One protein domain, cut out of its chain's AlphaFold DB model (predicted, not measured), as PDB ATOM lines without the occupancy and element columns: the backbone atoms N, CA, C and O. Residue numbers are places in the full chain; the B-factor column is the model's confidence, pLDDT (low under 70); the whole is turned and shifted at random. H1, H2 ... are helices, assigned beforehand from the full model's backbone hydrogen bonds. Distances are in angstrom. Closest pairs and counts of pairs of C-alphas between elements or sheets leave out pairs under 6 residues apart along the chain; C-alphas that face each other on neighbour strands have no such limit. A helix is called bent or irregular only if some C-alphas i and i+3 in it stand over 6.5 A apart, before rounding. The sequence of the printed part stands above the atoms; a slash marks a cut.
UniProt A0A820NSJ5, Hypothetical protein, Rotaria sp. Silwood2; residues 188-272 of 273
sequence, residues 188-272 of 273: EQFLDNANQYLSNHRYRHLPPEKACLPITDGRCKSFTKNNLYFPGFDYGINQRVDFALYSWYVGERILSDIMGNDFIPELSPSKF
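AT A GLANCE: This is residues 188 to 272 of the 273 residues of the protein "Hypothetical protein" of Rotaria sp. Silwood2 (UniProt A0A820NSJ5). With little regular structure, this is one long kinked helix, H2, standing between a looping stretch, residues 217 to 234, and a tail, residues 263 to 272, that folds back beside it and ends in short H3. Short H1 lies beyond the loops, and residues 188 to 193 and 204 to 209 stick out. The 85 printed residues hold H1, H2 and H3 in that order and no named strand; the class is all helix, with 32 residues in named elements. The whole is only just loose, close to compact, with a radius of gyration of the C-alphas of 14.7 A and spans of 40 by 29 by 19 A.

HOW THE PARTS SIT: H2, residues 239 to 262, is apart from H1, residues 194 to 197, and from H3, residues 269 to 272. H1 and H3 are apart. In H2, 18 of 20 O i to N i+4 pairs are within hydrogen-bond range; H1 and H3 are too short for such a pair.

IN THESE COORDINATES: H2 measures 31.3 A, from C-alpha 239 at (197.288, 169.924, 201.372) to C-alpha 262 at (176.546, 152.994, 185.160). It has a kink of 62 degrees near residue 256 and is irregular, with C-alphas 258 and 261 9.5 A apart. H1 measures 5.6 A and H3 5.7 A.

THE WHOLE: The printed part has no cut. H1 to H2 is a long link of 41 residues. Confidence is under 70 at residues 200 to 211, 235, 261 and 264 to 272.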
ATOM      1  N   GLU A 188     208.616 162.221 182.380       86.94
ATOM      2  CA  GLU A 188     209.451 161.963 181.212       86.94
ATOM      3  C   GLU A 188     210.072 160.565 181.237       86.94
ATOM      4  O   GLU A 188     210.507 160.071 180.203       86.94
ATOM      5  N   GLN A 189     210.134 159.927 182.410       89.00
ATOM      6  CA  GLN A 189     210.690 158.584 182.560       89.00
ATOM      7  C   GLN A 189     209.740 157.493 182.055       89.00
ATOM      8  O   GLN A 189     210.187 156.375 181.810       89.00
ATOM      9  N   PHE A 190     208.442 157.787 181.928       90.25
ATOM     10  CA  PHE A 190     207.434 156.785 181.565       90.25
ATOM     11  C   PHE A 190     206.321 157.293 180.638       90.25
ATOM     12  O   PHE A 190     205.560 156.484 180.110       90.25
ATOM     13  N   LEU A 191     206.197 158.607 180.436       88.81
ATOM     14  CA  LEU A 191     205.221 159.215 179.538       88.81
ATOM     15  C   LEU A 191     205.918 159.787 178.301       88.81
ATOM     16  O   LEU A 191     206.590 160.820 178.363       88.81
ATOM     17  N   ASP A 192     205.699 159.145 177.154       89.00
ATOM     18  CA  ASP A 192     206.235 159.614 175.878       89.00
ATOM     19  C   ASP A 192     205.743 161.025 175.544       89.00
ATOM     20  O   ASP A 192     204.550 161.344 175.632       89.00
ATOM     21  N   ASN A 193     206.678 161.871 175.104       87.56
ATOM     22  CA  ASN A 193     206.421 163.271 174.778       87.56
ATOM     23  C   ASN A 193     205.735 164.034 175.933       87.56
ATOM     24  O   ASN A 193     204.873 164.876 175.675       87.56
ATOM     25  N   ALA A 194     206.111 163.754 177.193       87.81
ATOM     26  CA  ALA A 194     205.530 164.354 178.403       87.81
ATOM     27  C   ALA A 194     205.352 165.879 178.309       87.81
ATOM     28  O   ALA A 194     204.298 166.397 178.668       87.81
ATOM     29  N   ASN A 195     206.332 166.582 177.731       85.75
ATOM     30  CA  ASN A 195     206.345 168.040 177.581       85.75
ATOM     31  C   ASN A 195     205.075 168.634 176.946       85.75
ATOM     32  O   ASN A 195     204.702 169.748 177.296       85.75
ATOM     33  N   GLN A 196     204.383 167.920 176.047       87.69
ATOM     34  CA  GLN A 196     203.141 168.424 175.433       87.69
ATOM     35  C   GLN A 196     201.971 168.527 176.428       87.69
ATOM     36  O   GLN A 196     200.969 169.184 176.156       87.69
ATOM     37  N   TYR A 197     202.087 167.841 177.565       89.31
ATOM     38  CA  TYR A 197     201.101 167.821 178.635       89.31
ATOM     39  C   TYR A 197     201.476 168.761 179.784       89.31
ATOM     40  O   TYR A 197     200.715 168.837 180.744       89.31
ATOM     41  N   LEU A 198     202.618 169.456 179.723       86.38
ATOM     42  CA  LEU A 198     203.134 170.294 180.807       86.38
ATOM     43  C   LEU A 198     203.035 171.784 180.482       86.38
ATOM     44  O   LEU A 198     203.084 172.203 179.328       86.38
ATOM     45  N   SER A 199     202.891 172.603 181.520       77.44
ATOM     46  CA  SER A 199     202.735 174.044 181.385       77.44
ATOM     47  C   SER A 199     204.040 174.710 180.949       77.44
ATOM     48  O   SER A 199     205.120 174.382 181.426       77.44
ATOM     49  N   ASN A 200     203.939 175.731 180.095       64.12
ATOM     50  CA  ASN A 200     205.091 176.571 179.730       64.12
ATOM     51  C   ASN A 200     205.482 177.563 180.846       64.12
ATOM     52  O   ASN A 200     206.491 178.265 180.745       64.12
ATOM     53  N   HIS A 201     204.659 177.671 181.895       56.88
ATOM     54  CA  HIS A 201     204.847 178.624 182.980       56.88
ATOM     55  C   HIS A 201     205.891 178.112 183.950       56.88
ATOM     56  O   HIS A 201     205.574 177.383 184.880       56.88
ATOM     57  N   ARG A 202     207.132 178.572 183.791       51.91
ATOM     58  CA  ARG A 202     208.158 178.290 184.786       51.91
ATOM     59  C   ARG A 202     207.832 179.019 186.088       51.91
ATOM     60  O   ARG A 202     207.986 180.238 186.174       51.91
ATOM     61  N   TYR A 203     207.437 178.286 187.123       51.81
ATOM     62  CA  TYR A 203     207.426 178.824 188.480       51.81
ATOM     63  C   TYR A 203     208.843 179.282 188.840       51.81
ATOM     64  O   TYR A 203     209.738 178.464 189.021       51.81
ATOM     65  N   ARG A 204     209.054 180.602 188.943       42.72
ATOM     66  CA  ARG A 204     210.377 181.263 189.044       42.72
ATOM     67  C   ARG A 204     211.267 180.769 190.201       42.72
ATOM     68  O   ARG A 204     212.463 181.040 190.218       42.72
ATOM     69  N   HIS A 205     210.694 180.051 191.166       48.75
ATOM     70  CA  HIS A 205     211.379 179.521 192.350       48.75
ATOM     71  C   HIS A 205     211.536 177.995 192.335       48.75
ATOM     72  O   HIS A 205     212.113 177.443 193.272       48.75
ATOM     73  N   LEU A 206     211.011 177.323 191.309       43.34
ATOM     74  CA  LEU A 206     211.253 175.914 191.045       43.34
ATOM     75  C   LEU A 206     212.399 175.798 190.021       43.34
ATOM     76  O   LEU A 206     212.460 176.596 189.083       43.34
ATOM     77  N   PRO A 207     213.323 174.836 190.191       42.41
ATOM     78  CA  PRO A 207     214.245 174.420 189.139       42.41
ATOM     79  C   PRO A 207     213.513 174.248 187.794       42.41
ATOM     80  O   PRO A 207     212.363 173.805 187.810       42.41
ATOM     81  N   PRO A 208     214.116 174.600 186.643       44.72
ATOM     82  CA  PRO A 208     213.446 174.598 185.337       44.72
ATOM     83  C   PRO A 208     212.706 173.293 185.004       44.72
ATOM     84  O   PRO A 208     211.602 173.346 184.468       44.72
ATOM     85  N   GLU A 209     213.270 172.145 185.384       42.81
ATOM     86  CA  GLU A 209     212.692 170.802 185.230       42.81
ATOM     87  C   GLU A 209     211.523 170.487 186.183       42.81
ATOM     88  O   GLU A 209     210.794 169.528 185.974       42.81
ATOM     89  N   LYS A 210     211.326 171.287 187.236       49.66
ATOM     90  CA  LYS A 210     210.193 171.211 188.182       49.66
ATOM     91  C   LYS A 210     209.121 172.253 187.887       49.66
ATOM     92  O   LYS A 210     208.088 172.298 188.549       49.66
ATOM     93  N   ALA A 211     209.411 173.157 186.960       58.47
ATOM     94  CA  ALA A 211     208.639 174.364 186.763       58.47
ATOM     95  C   ALA A 211     207.424 174.139 185.849       58.47
ATOM     96  O   ALA A 211     206.539 174.982 185.844       58.47
ATOM     97  N   CYS A 212     207.367 173.015 185.128       70.50
ATOM     98  CA  CYS A 212     206.307 172.696 184.174       70.50
ATOM     99  C   CYS A 212     205.390 171.622 184.780       70.50
ATOM    100  O   CYS A 212     205.702 170.440 184.747       70.50
ATOM    101  N   LEU A 213     204.277 172.031 185.391       80.19
ATOM    102  CA  LEU A 213     203.284 171.097 185.943       80.19
ATOM    103  C   LEU A 213     202.316 170.629 184.850       80.19
ATOM    104  O   LEU A 213     202.117 171.374 183.886       80.19
ATOM    105  N   PRO A 214     201.668 169.460 184.994       87.12
ATOM    106  CA  PRO A 214     200.632 169.032 184.064       87.12
ATOM    107  C   PRO A 214     199.561 170.102 183.827       87.12
ATOM    108  O   PRO A 214     199.060 170.723 184.764       87.12
ATOM    109  N   ILE A 215     199.213 170.318 182.558       85.56
ATOM    110  CA  ILE A 215     198.117 171.191 182.142       85.56
ATOM    111  C   ILE A 215     196.823 170.393 182.276       85.56
ATOM    112  O   ILE A 215     196.457 169.595 181.404       85.56
ATOM    113  N   THR A 216     196.139 170.611 183.390       85.62
ATOM    114  CA  THR A 216     194.868 169.966 183.711       85.62
ATOM    115  C   THR A 216     193.729 170.970 183.748       85.62
ATOM    116  O   THR A 216     193.965 172.178 183.792       85.62
ATOM    117  N   ASP A 217     192.498 170.466 183.828       81.19
ATOM    118  CA  ASP A 217     191.254 171.190 184.128       81.19
ATOM    119  C   ASP A 217     191.230 171.899 185.501       81.19
ATOM    120  O   ASP A 217     190.173 172.165 186.063       81.19
ATOM    121  N   GLY A 218     192.403 172.178 186.072       75.75
ATOM    122  CA  GLY A 218     192.601 172.668 187.428       75.75
ATOM    123  C   GLY A 218     192.324 171.612 188.499       75.75
ATOM    124  O   GLY A 218     192.323 171.961 189.681       75.75
ATOM    125  N   ARG A 219     192.068 170.366 188.077       78.56
ATOM    126  CA  ARG A 219     192.067 169.150 188.885       78.56
ATOM    127  C   ARG A 219     193.062 168.157 188.268       78.56
ATOM    128  O   ARG A 219     194.229 168.472 188.057       78.56
ATOM    129  N   CYS A 220     192.607 166.984 187.857       84.50
ATOM    130  CA  CYS A 220     193.492 165.933 187.366       84.50
ATOM    131  C   CYS A 220     193.426 165.716 185.854       84.50
ATOM    132  O   CYS A 220     194.337 165.103 185.304       84.50
ATOM    133  N   LYS A 221     192.365 166.147 185.160       89.00
ATOM    134  CA  LYS A 221     192.125 165.713 183.778       89.00
ATOM    135  C   LYS A 221     192.936 166.565 182.818       89.00
ATOM    136  O   LYS A 221     192.857 167.787 182.870       89.00
ATOM    137  N   SER A 222     193.706 165.932 181.940       90.69
ATOM    138  CA  SER A 222     194.505 166.639 180.941       90.69
ATOM    139  C   SER A 222     193.617 167.439 179.985       90.69
ATOM    140  O   SER A 222     192.642 166.911 179.451       90.69
ATOM    141  N   PHE A 223     193.993 168.689 179.703       87.19
ATOM    142  CA  PHE A 223     193.328 169.484 178.663       87.19
ATOM    143  C   PHE A 223     193.682 169.042 177.241       87.19
ATOM    144  O   PHE A 223     192.946 169.338 176.302       87.19
ATOM    145  N   THR A 224     194.814 168.365 177.058       87.44
ATOM    146  CA  THR A 224     195.305 167.981 175.730       87.44
ATOM    147  C   THR A 224     194.902 166.562 175.346       87.44
ATOM    148  O   THR A 224     194.902 166.232 174.161       87.44
ATOM    149  N   LYS A 225     194.522 165.716 176.315       89.56
ATOM    150  CA  LYS A 225     194.096 164.338 176.057       89.56
ATOM    151  C   LYS A 225     192.993 163.878 177.014       89.56
ATOM    152  O   LYS A 225     193.221 163.686 178.202       89.56
ATOM    153  N   ASN A 226     191.811 163.605 176.462       86.81
ATOM    154  CA  ASN A 226     190.589 163.331 177.233       86.81
ATOM    155  C   ASN A 226     190.629 162.080 178.124       86.81
ATOM    156  O   ASN A 226     189.840 162.000 179.057       86.81
ATOM    157  N   ASN A 227     191.499 161.110 177.842       89.38
ATOM    158  CA  ASN A 227     191.651 159.886 178.631       89.38
ATOM    159  C   ASN A 227     192.957 159.860 179.445       89.38
ATOM    160  O   ASN A 227     193.438 158.786 179.802       89.38
ATOM    161  N   LEU A 228     193.557 161.026 179.696       91.56
ATOM    162  CA  LEU A 228     194.768 161.172 180.493       91.56
ATOM    163  C   LEU A 228     194.473 161.979 181.759       91.56
ATOM    164  O   LEU A 228     193.895 163.065 181.695       91.56
ATOM    165  N   TYR A 229     194.924 161.457 182.897       91.50
ATOM    166  CA  TYR A 229     194.729 162.059 184.211       91.50
ATOM    167  C   TYR A 229     196.056 162.096 184.970       91.50
ATOM    168  O   TYR A 229     196.851 161.162 184.891       91.50
ATOM    169  N   PHE A 230     196.265 163.167 185.730       89.56
ATOM    170  CA  PHE A 230     197.439 163.428 186.558       89.56
ATOM    171  C   PHE A 230     197.026 163.521 188.039       89.56
ATOM    172  O   PHE A 230     197.018 164.613 188.612       89.56
ATOM    173  N   PRO A 231     196.631 162.400 188.674       86.56
ATOM    174  CA  PRO A 231     196.295 162.388 190.095       86.56
ATOM    175  C   PRO A 231     197.492 162.837 190.944       86.56
ATOM    176  O   PRO A 231     198.634 162.474 190.664       86.56
ATOM    177  N   GLY A 232     197.234 163.617 191.995       80.69
ATOM    178  CA  GLY A 232     198.272 164.055 192.936       80.69
ATOM    179  C   GLY A 232     199.096 165.271 192.491       80.69
ATOM    180  O   GLY A 232     200.000 165.682 193.213       80.69
ATOM    181  N   PHE A 233     198.772 165.882 191.349       80.44
ATOM    182  CA  PHE A 233     199.334 167.177 190.933       80.44
ATOM    183  C   PHE A 233     198.478 168.375 191.377       80.44
ATOM    184  O   PHE A 233     198.807 169.532 191.106       80.44
ATOM    185  N   ASP A 234     197.396 168.084 192.096       74.00
ATOM    186  CA  ASP A 234     196.473 169.043 192.679       74.00
ATOM    187  C   ASP A 234     196.964 169.546 194.029       74.00
ATOM    188  O   ASP A 234     197.405 168.774 194.877       74.00
ATOM    189  N   TYR A 235     196.827 170.850 194.262       68.31
ATOM    190  CA  TYR A 235     197.191 171.465 195.534       68.31
ATOM    191  C   TYR A 235     196.059 172.366 196.006       68.31
ATOM    192  O   TYR A 235     195.676 173.296 195.294       68.31
ATOM    193  N   GLY A 236     195.562 172.102 197.211       70.12
ATOM    194  CA  GLY A 236     194.632 172.977 197.914       70.12
ATOM    195  C   GLY A 236     195.293 173.726 199.077       70.12
ATOM    196  O   GLY A 236     196.513 173.677 199.265       70.12
ATOM    197  N   ILE A 237     194.472 174.457 199.832       70.25
ATOM    198  CA  ILE A 237     194.898 175.305 200.955       70.25
ATOM    199  C   ILE A 237     195.423 174.443 202.116       70.25
ATOM    200  O   ILE A 237     196.390 174.813 202.781       70.25
ATOM    201  N   ASN A 238     194.823 173.273 202.335       72.56
ATOM    202  CA  ASN A 238     195.109 172.347 203.423       72.56
ATOM    203  C   ASN A 238     195.588 170.997 202.860       72.56
ATOM    204  O   ASN A 238     194.916 169.973 202.988       72.56
ATOM    205  N   GLN A 239     196.763 171.014 202.211       70.00
ATOM    206  CA  GLN A 239     197.288 169.924 201.372       70.00
ATOM    207  C   GLN A 239     196.994 168.510 201.883       70.00
ATOM    208  O   GLN A 239     196.509 167.715 201.100       70.00
ATOM    209  N   ARG A 240     197.255 168.160 203.152       71.25
ATOM    210  CA  ARG A 240     197.035 166.777 203.633       71.25
ATOM    211  C   ARG A 240     195.570 166.340 203.513       71.25
ATOM    212  O   ARG A 240     195.296 165.250 203.018       71.25
ATOM    213  N   VAL A 241     194.649 167.193 203.957       72.94
ATOM    214  CA  VAL A 241     193.202 166.938 203.893       72.94
ATOM    215  C   VAL A 241     192.723 167.008 202.447       72.94
ATOM    216  O   VAL A 241     191.998 166.124 201.993       72.94
ATOM    217  N   ASP A 242     193.190 168.011 201.705       76.62
ATOM    218  CA  ASP A 242     192.874 168.171 200.290       76.62
ATOM    219  C   ASP A 242     193.339 166.964 199.471       76.62
ATOM    220  O   ASP A 242     192.548 166.414 198.723       76.62
ATOM    221  N   PHE A 243     194.565 166.467 199.650       76.06
ATOM    222  CA  PHE A 243     195.071 165.288 198.943       76.06
ATOM    223  C   PHE A 243     194.186 164.067 199.177       76.06
ATOM    224  O   PHE A 243     193.890 163.355 198.218       76.06
ATOM    225  N   ALA A 244     193.731 163.833 200.410       75.88
ATOM    226  CA  ALA A 244     192.841 162.717 200.714       75.88
ATOM    227  C   ALA A 244     191.484 162.868 200.002       75.88
ATOM    228  O   ALA A 244     191.070 161.972 199.263       75.88
ATOM    229  N   LEU A 245     190.826 164.021 200.164       74.75
ATOM    230  CA  LEU A 245     189.529 164.304 199.540       74.75
ATOM    231  C   LEU A 245     189.613 164.296 198.010       74.75
ATOM    232  O   LEU A 245     188.717 163.811 197.320       74.75
ATOM    233  N   TYR A 246     190.701 164.833 197.469       80.62
ATOM    234  CA  TYR A 246     190.872 165.029 196.037       80.62
ATOM    235  C   TYR A 246     191.229 163.725 195.367       80.62
ATOM    236  O   TYR A 246     190.671 163.437 194.321       80.62
ATOM    237  N   SER A 247     192.093 162.910 195.972       79.81
ATOM    238  CA  SER A 247     192.422 161.593 195.419       79.81
ATOM    239  C   SER A 247     191.171 160.726 195.288       79.81
ATOM    240  O   SER A 247     191.005 160.051 194.274       79.81
ATOM    241  N   TRP A 248     190.252 160.810 196.257       79.50
ATOM    242  CA  TRP A 248     188.954 160.142 196.171       79.50
ATOM    243  C   TRP A 248     188.109 160.674 195.006       79.50
ATOM    244  O   TRP A 248     187.675 159.906 194.151       79.50
ATOM    245  N   TYR A 249     187.937 161.998 194.917       79.62
ATOM    246  CA  TYR A 249     187.218 162.650 193.817       79.62
ATOM    247  C   TYR A 249     187.788 162.328 192.435       79.62
ATOM    248  O   TYR A 249     187.039 162.052 191.500       79.62
ATOM    249  N   VAL A 250     189.112 162.336 192.301       83.62
ATOM    250  CA  VAL A 250     189.800 161.969 191.064       83.62
ATOM    251  C   VAL A 250     189.486 160.521 190.693       83.62
ATOM    252  O   VAL A 250     189.175 160.259 189.533       83.62
ATOM    253  N   GLY A 251     189.492 159.601 191.661       85.94
ATOM    254  CA  GLY A 251     189.095 158.208 191.448       85.94
ATOM    255  C   GLY A 251     187.663 158.072 190.923       85.94
ATOM    256  O   GLY A 251     187.452 157.445 189.886       85.94
ATOM    257  N   GLU A 252     186.691 158.709 191.581       84.00
ATOM    258  CA  GLU A 252     185.284 158.683 191.148       84.00
ATOM    259  C   GLU A 252     185.090 159.295 189.756       84.00
ATOM    260  O   GLU A 252     184.337 158.763 188.944       84.00
ATOM    261  N   ARG A 253     185.802 160.382 189.438       82.06
ATOM    262  CA  ARG A 253     185.760 160.990 188.101       82.06
ATOM    263  C   ARG A 253     186.313 160.079 187.021       82.06
ATOM    264  O   ARG A 253     185.706 159.972 185.962       82.06
ATOM    265  N   ILE A 254     187.455 159.442 187.278       88.12
ATOM    266  CA  ILE A 254     188.050 158.491 186.339       88.12
ATOM    267  C   ILE A 254     187.080 157.327 186.106       88.12
ATOM    268  O   ILE A 254     186.840 156.962 184.958       88.12
ATOM    269  N   LEU A 255     186.470 156.788 187.167       87.00
ATOM    270  CA  LEU A 255     185.467 155.726 187.054       87.00
ATOM    271  C   LEU A 255     184.232 156.176 186.271       87.00
ATOM    272  O   LEU A 255     183.792 155.448 185.391       87.00
ATOM    273  N   SER A 256     183.714 157.376 186.528       85.38
ATOM    274  CA  SER A 256     182.581 157.930 185.782       85.38
ATOM    275  C   SER A 256     182.898 158.118 184.296       85.38
ATOM    276  O   SER A 256     182.079 157.763 183.453       85.38
ATOM    277  N   ASP A 257     184.095 158.596 183.954       86.12
ATOM    278  CA  ASP A 257     184.520 158.757 182.558       86.12
ATOM    279  C   ASP A 257     184.735 157.399 181.849       86.12
ATOM    280  O   ASP A 257     184.562 157.309 180.634       86.12
ATOM    281  N   ILE A 258     185.088 156.336 182.588       86.38
ATOM    282  CA  ILE A 258     185.263 154.970 182.055       86.38
ATOM    283  C   ILE A 258     183.924 154.226 181.929       86.38
ATOM    284  O   ILE A 258     183.688 153.555 180.926       86.38
ATOM    285  N   MET A 259     183.072 154.304 182.954       85.94
ATOM    286  CA  MET A 259     181.835 153.521 183.084       85.94
ATOM    287  C   MET A 259     180.589 154.262 182.573       85.94
ATOM    288  O   MET A 259     179.546 153.646 182.377       85.94
ATOM    289  N   GLY A 260     180.664 155.577 182.352       80.56
ATOM    290  CA  GLY A 260     179.530 156.390 181.916       80.56
ATOM    291  C   GLY A 260     178.396 156.434 182.948       80.56
ATOM    292  O   GLY A 260     178.631 156.638 184.138       80.56
ATOM    293  N   ASN A 261     177.154 156.246 182.485       67.81
ATOM    294  CA  ASN A 261     175.936 156.331 183.309       67.81
ATOM    295  C   ASN A 261     175.777 155.188 184.329       67.81
ATOM    296  O   ASN A 261     174.885 155.257 185.172       67.81
ATOM    297  N   ASP A 262     176.618 154.153 184.263       74.00
ATOM    298  CA  ASP A 262     176.546 152.994 185.160       74.00
ATOM    299  C   ASP A 262     177.210 153.253 186.522       74.00
ATOM    300  O   ASP A 262     177.067 152.457 187.452       74.00
ATOM    301  N   PHE A 263     177.928 154.372 186.661       77.25
ATOM    302  CA  PHE A 263     178.558 154.780 187.910       77.25
ATOM    303  C   PHE A 263     177.800 155.946 188.550       77.25
ATOM    304  O   PHE A 263     177.676 157.024 187.969       77.25
ATOM    305  N   ILE A 264     177.331 155.741 189.780       68.31
ATOM    306  CA  ILE A 264     176.742 156.791 190.615       68.31
ATOM    307  C   ILE A 264     177.825 157.237 191.606       68.31
ATOM    308  O   ILE A 264     178.204 156.433 192.459       68.31
ATOM    309  N   PRO A 265     178.327 158.483 191.518       67.12
ATOM    310  CA  PRO A 265     179.316 158.996 192.459       67.12
ATOM    311  C   PRO A 265     178.786 158.939 193.892       67.12
ATOM    312  O   PRO A 265     177.646 159.323 194.161       67.12
ATOM    313  N   GLU A 266     179.615 158.479 194.826       67.50
ATOM    314  CA  GLU A 266     179.239 158.345 196.232       67.50
ATOM    315  C   GLU A 266     179.586 159.577 197.073       67.50
ATOM    316  O   GLU A 266     179.186 159.654 198.249       67.50
ATOM    317  N   LEU A 267     180.326 160.528 196.498       64.06
ATOM    318  CA  LEU A 267     180.754 161.747 197.164       64.06
ATOM    319  C   LEU A 267     179.567 162.610 197.599       64.06
ATOM    320  O   LEU A 267     178.999 163.393 196.839       64.06
ATOM    321  N   SER A 268     179.273 162.534 198.894       61.00
ATOM    322  CA  SER A 268     178.570 163.584 199.618       61.00
ATOM    323  C   SER A 268     179.522 164.202 200.644       61.00
ATOM    324  O   SER A 268     180.037 163.472 201.497       61.00
ATOM    325  N   PRO A 269     179.697 165.538 200.660       51.88
ATOM    326  CA  PRO A 269     180.430 166.246 201.716       51.88
ATOM    327  C   PRO A 269     179.924 165.915 203.125       51.88
ATOM    328  O   PRO A 269     180.649 166.074 204.101       51.88
ATOM    329  N   SER A 270     178.679 165.439 203.246       56.53
ATOM    330  CA  SER A 270     178.087 165.024 204.518       56.53
ATOM    331  C   SER A 270     178.721 163.773 205.128       56.53
ATOM    332  O   SER A 270     178.528 163.555 206.315       56.53
ATOM    333  N   LYS A 271     179.446 162.953 204.351       59.38
ATOM    334  CA  LYS A 271     180.131 161.748 204.855       59.38
ATOM    335  C   LYS A 271     181.461 162.061 205.565       59.38
ATOM    336  O   LYS A 271     182.009 161.181 206.213       59.38
ATOM    337  N   PHE A 272     181.963 163.295 205.444       54.34
ATOM    338  CA  PHE A 272     183.236 163.752 206.024       54.34
ATOM    339  C   PHE A 272     183.062 164.749 207.186       54.34
ATOM    340  O   PHE A 272     184.046 165.344 207.623       54.34
TER     341      PHE A 272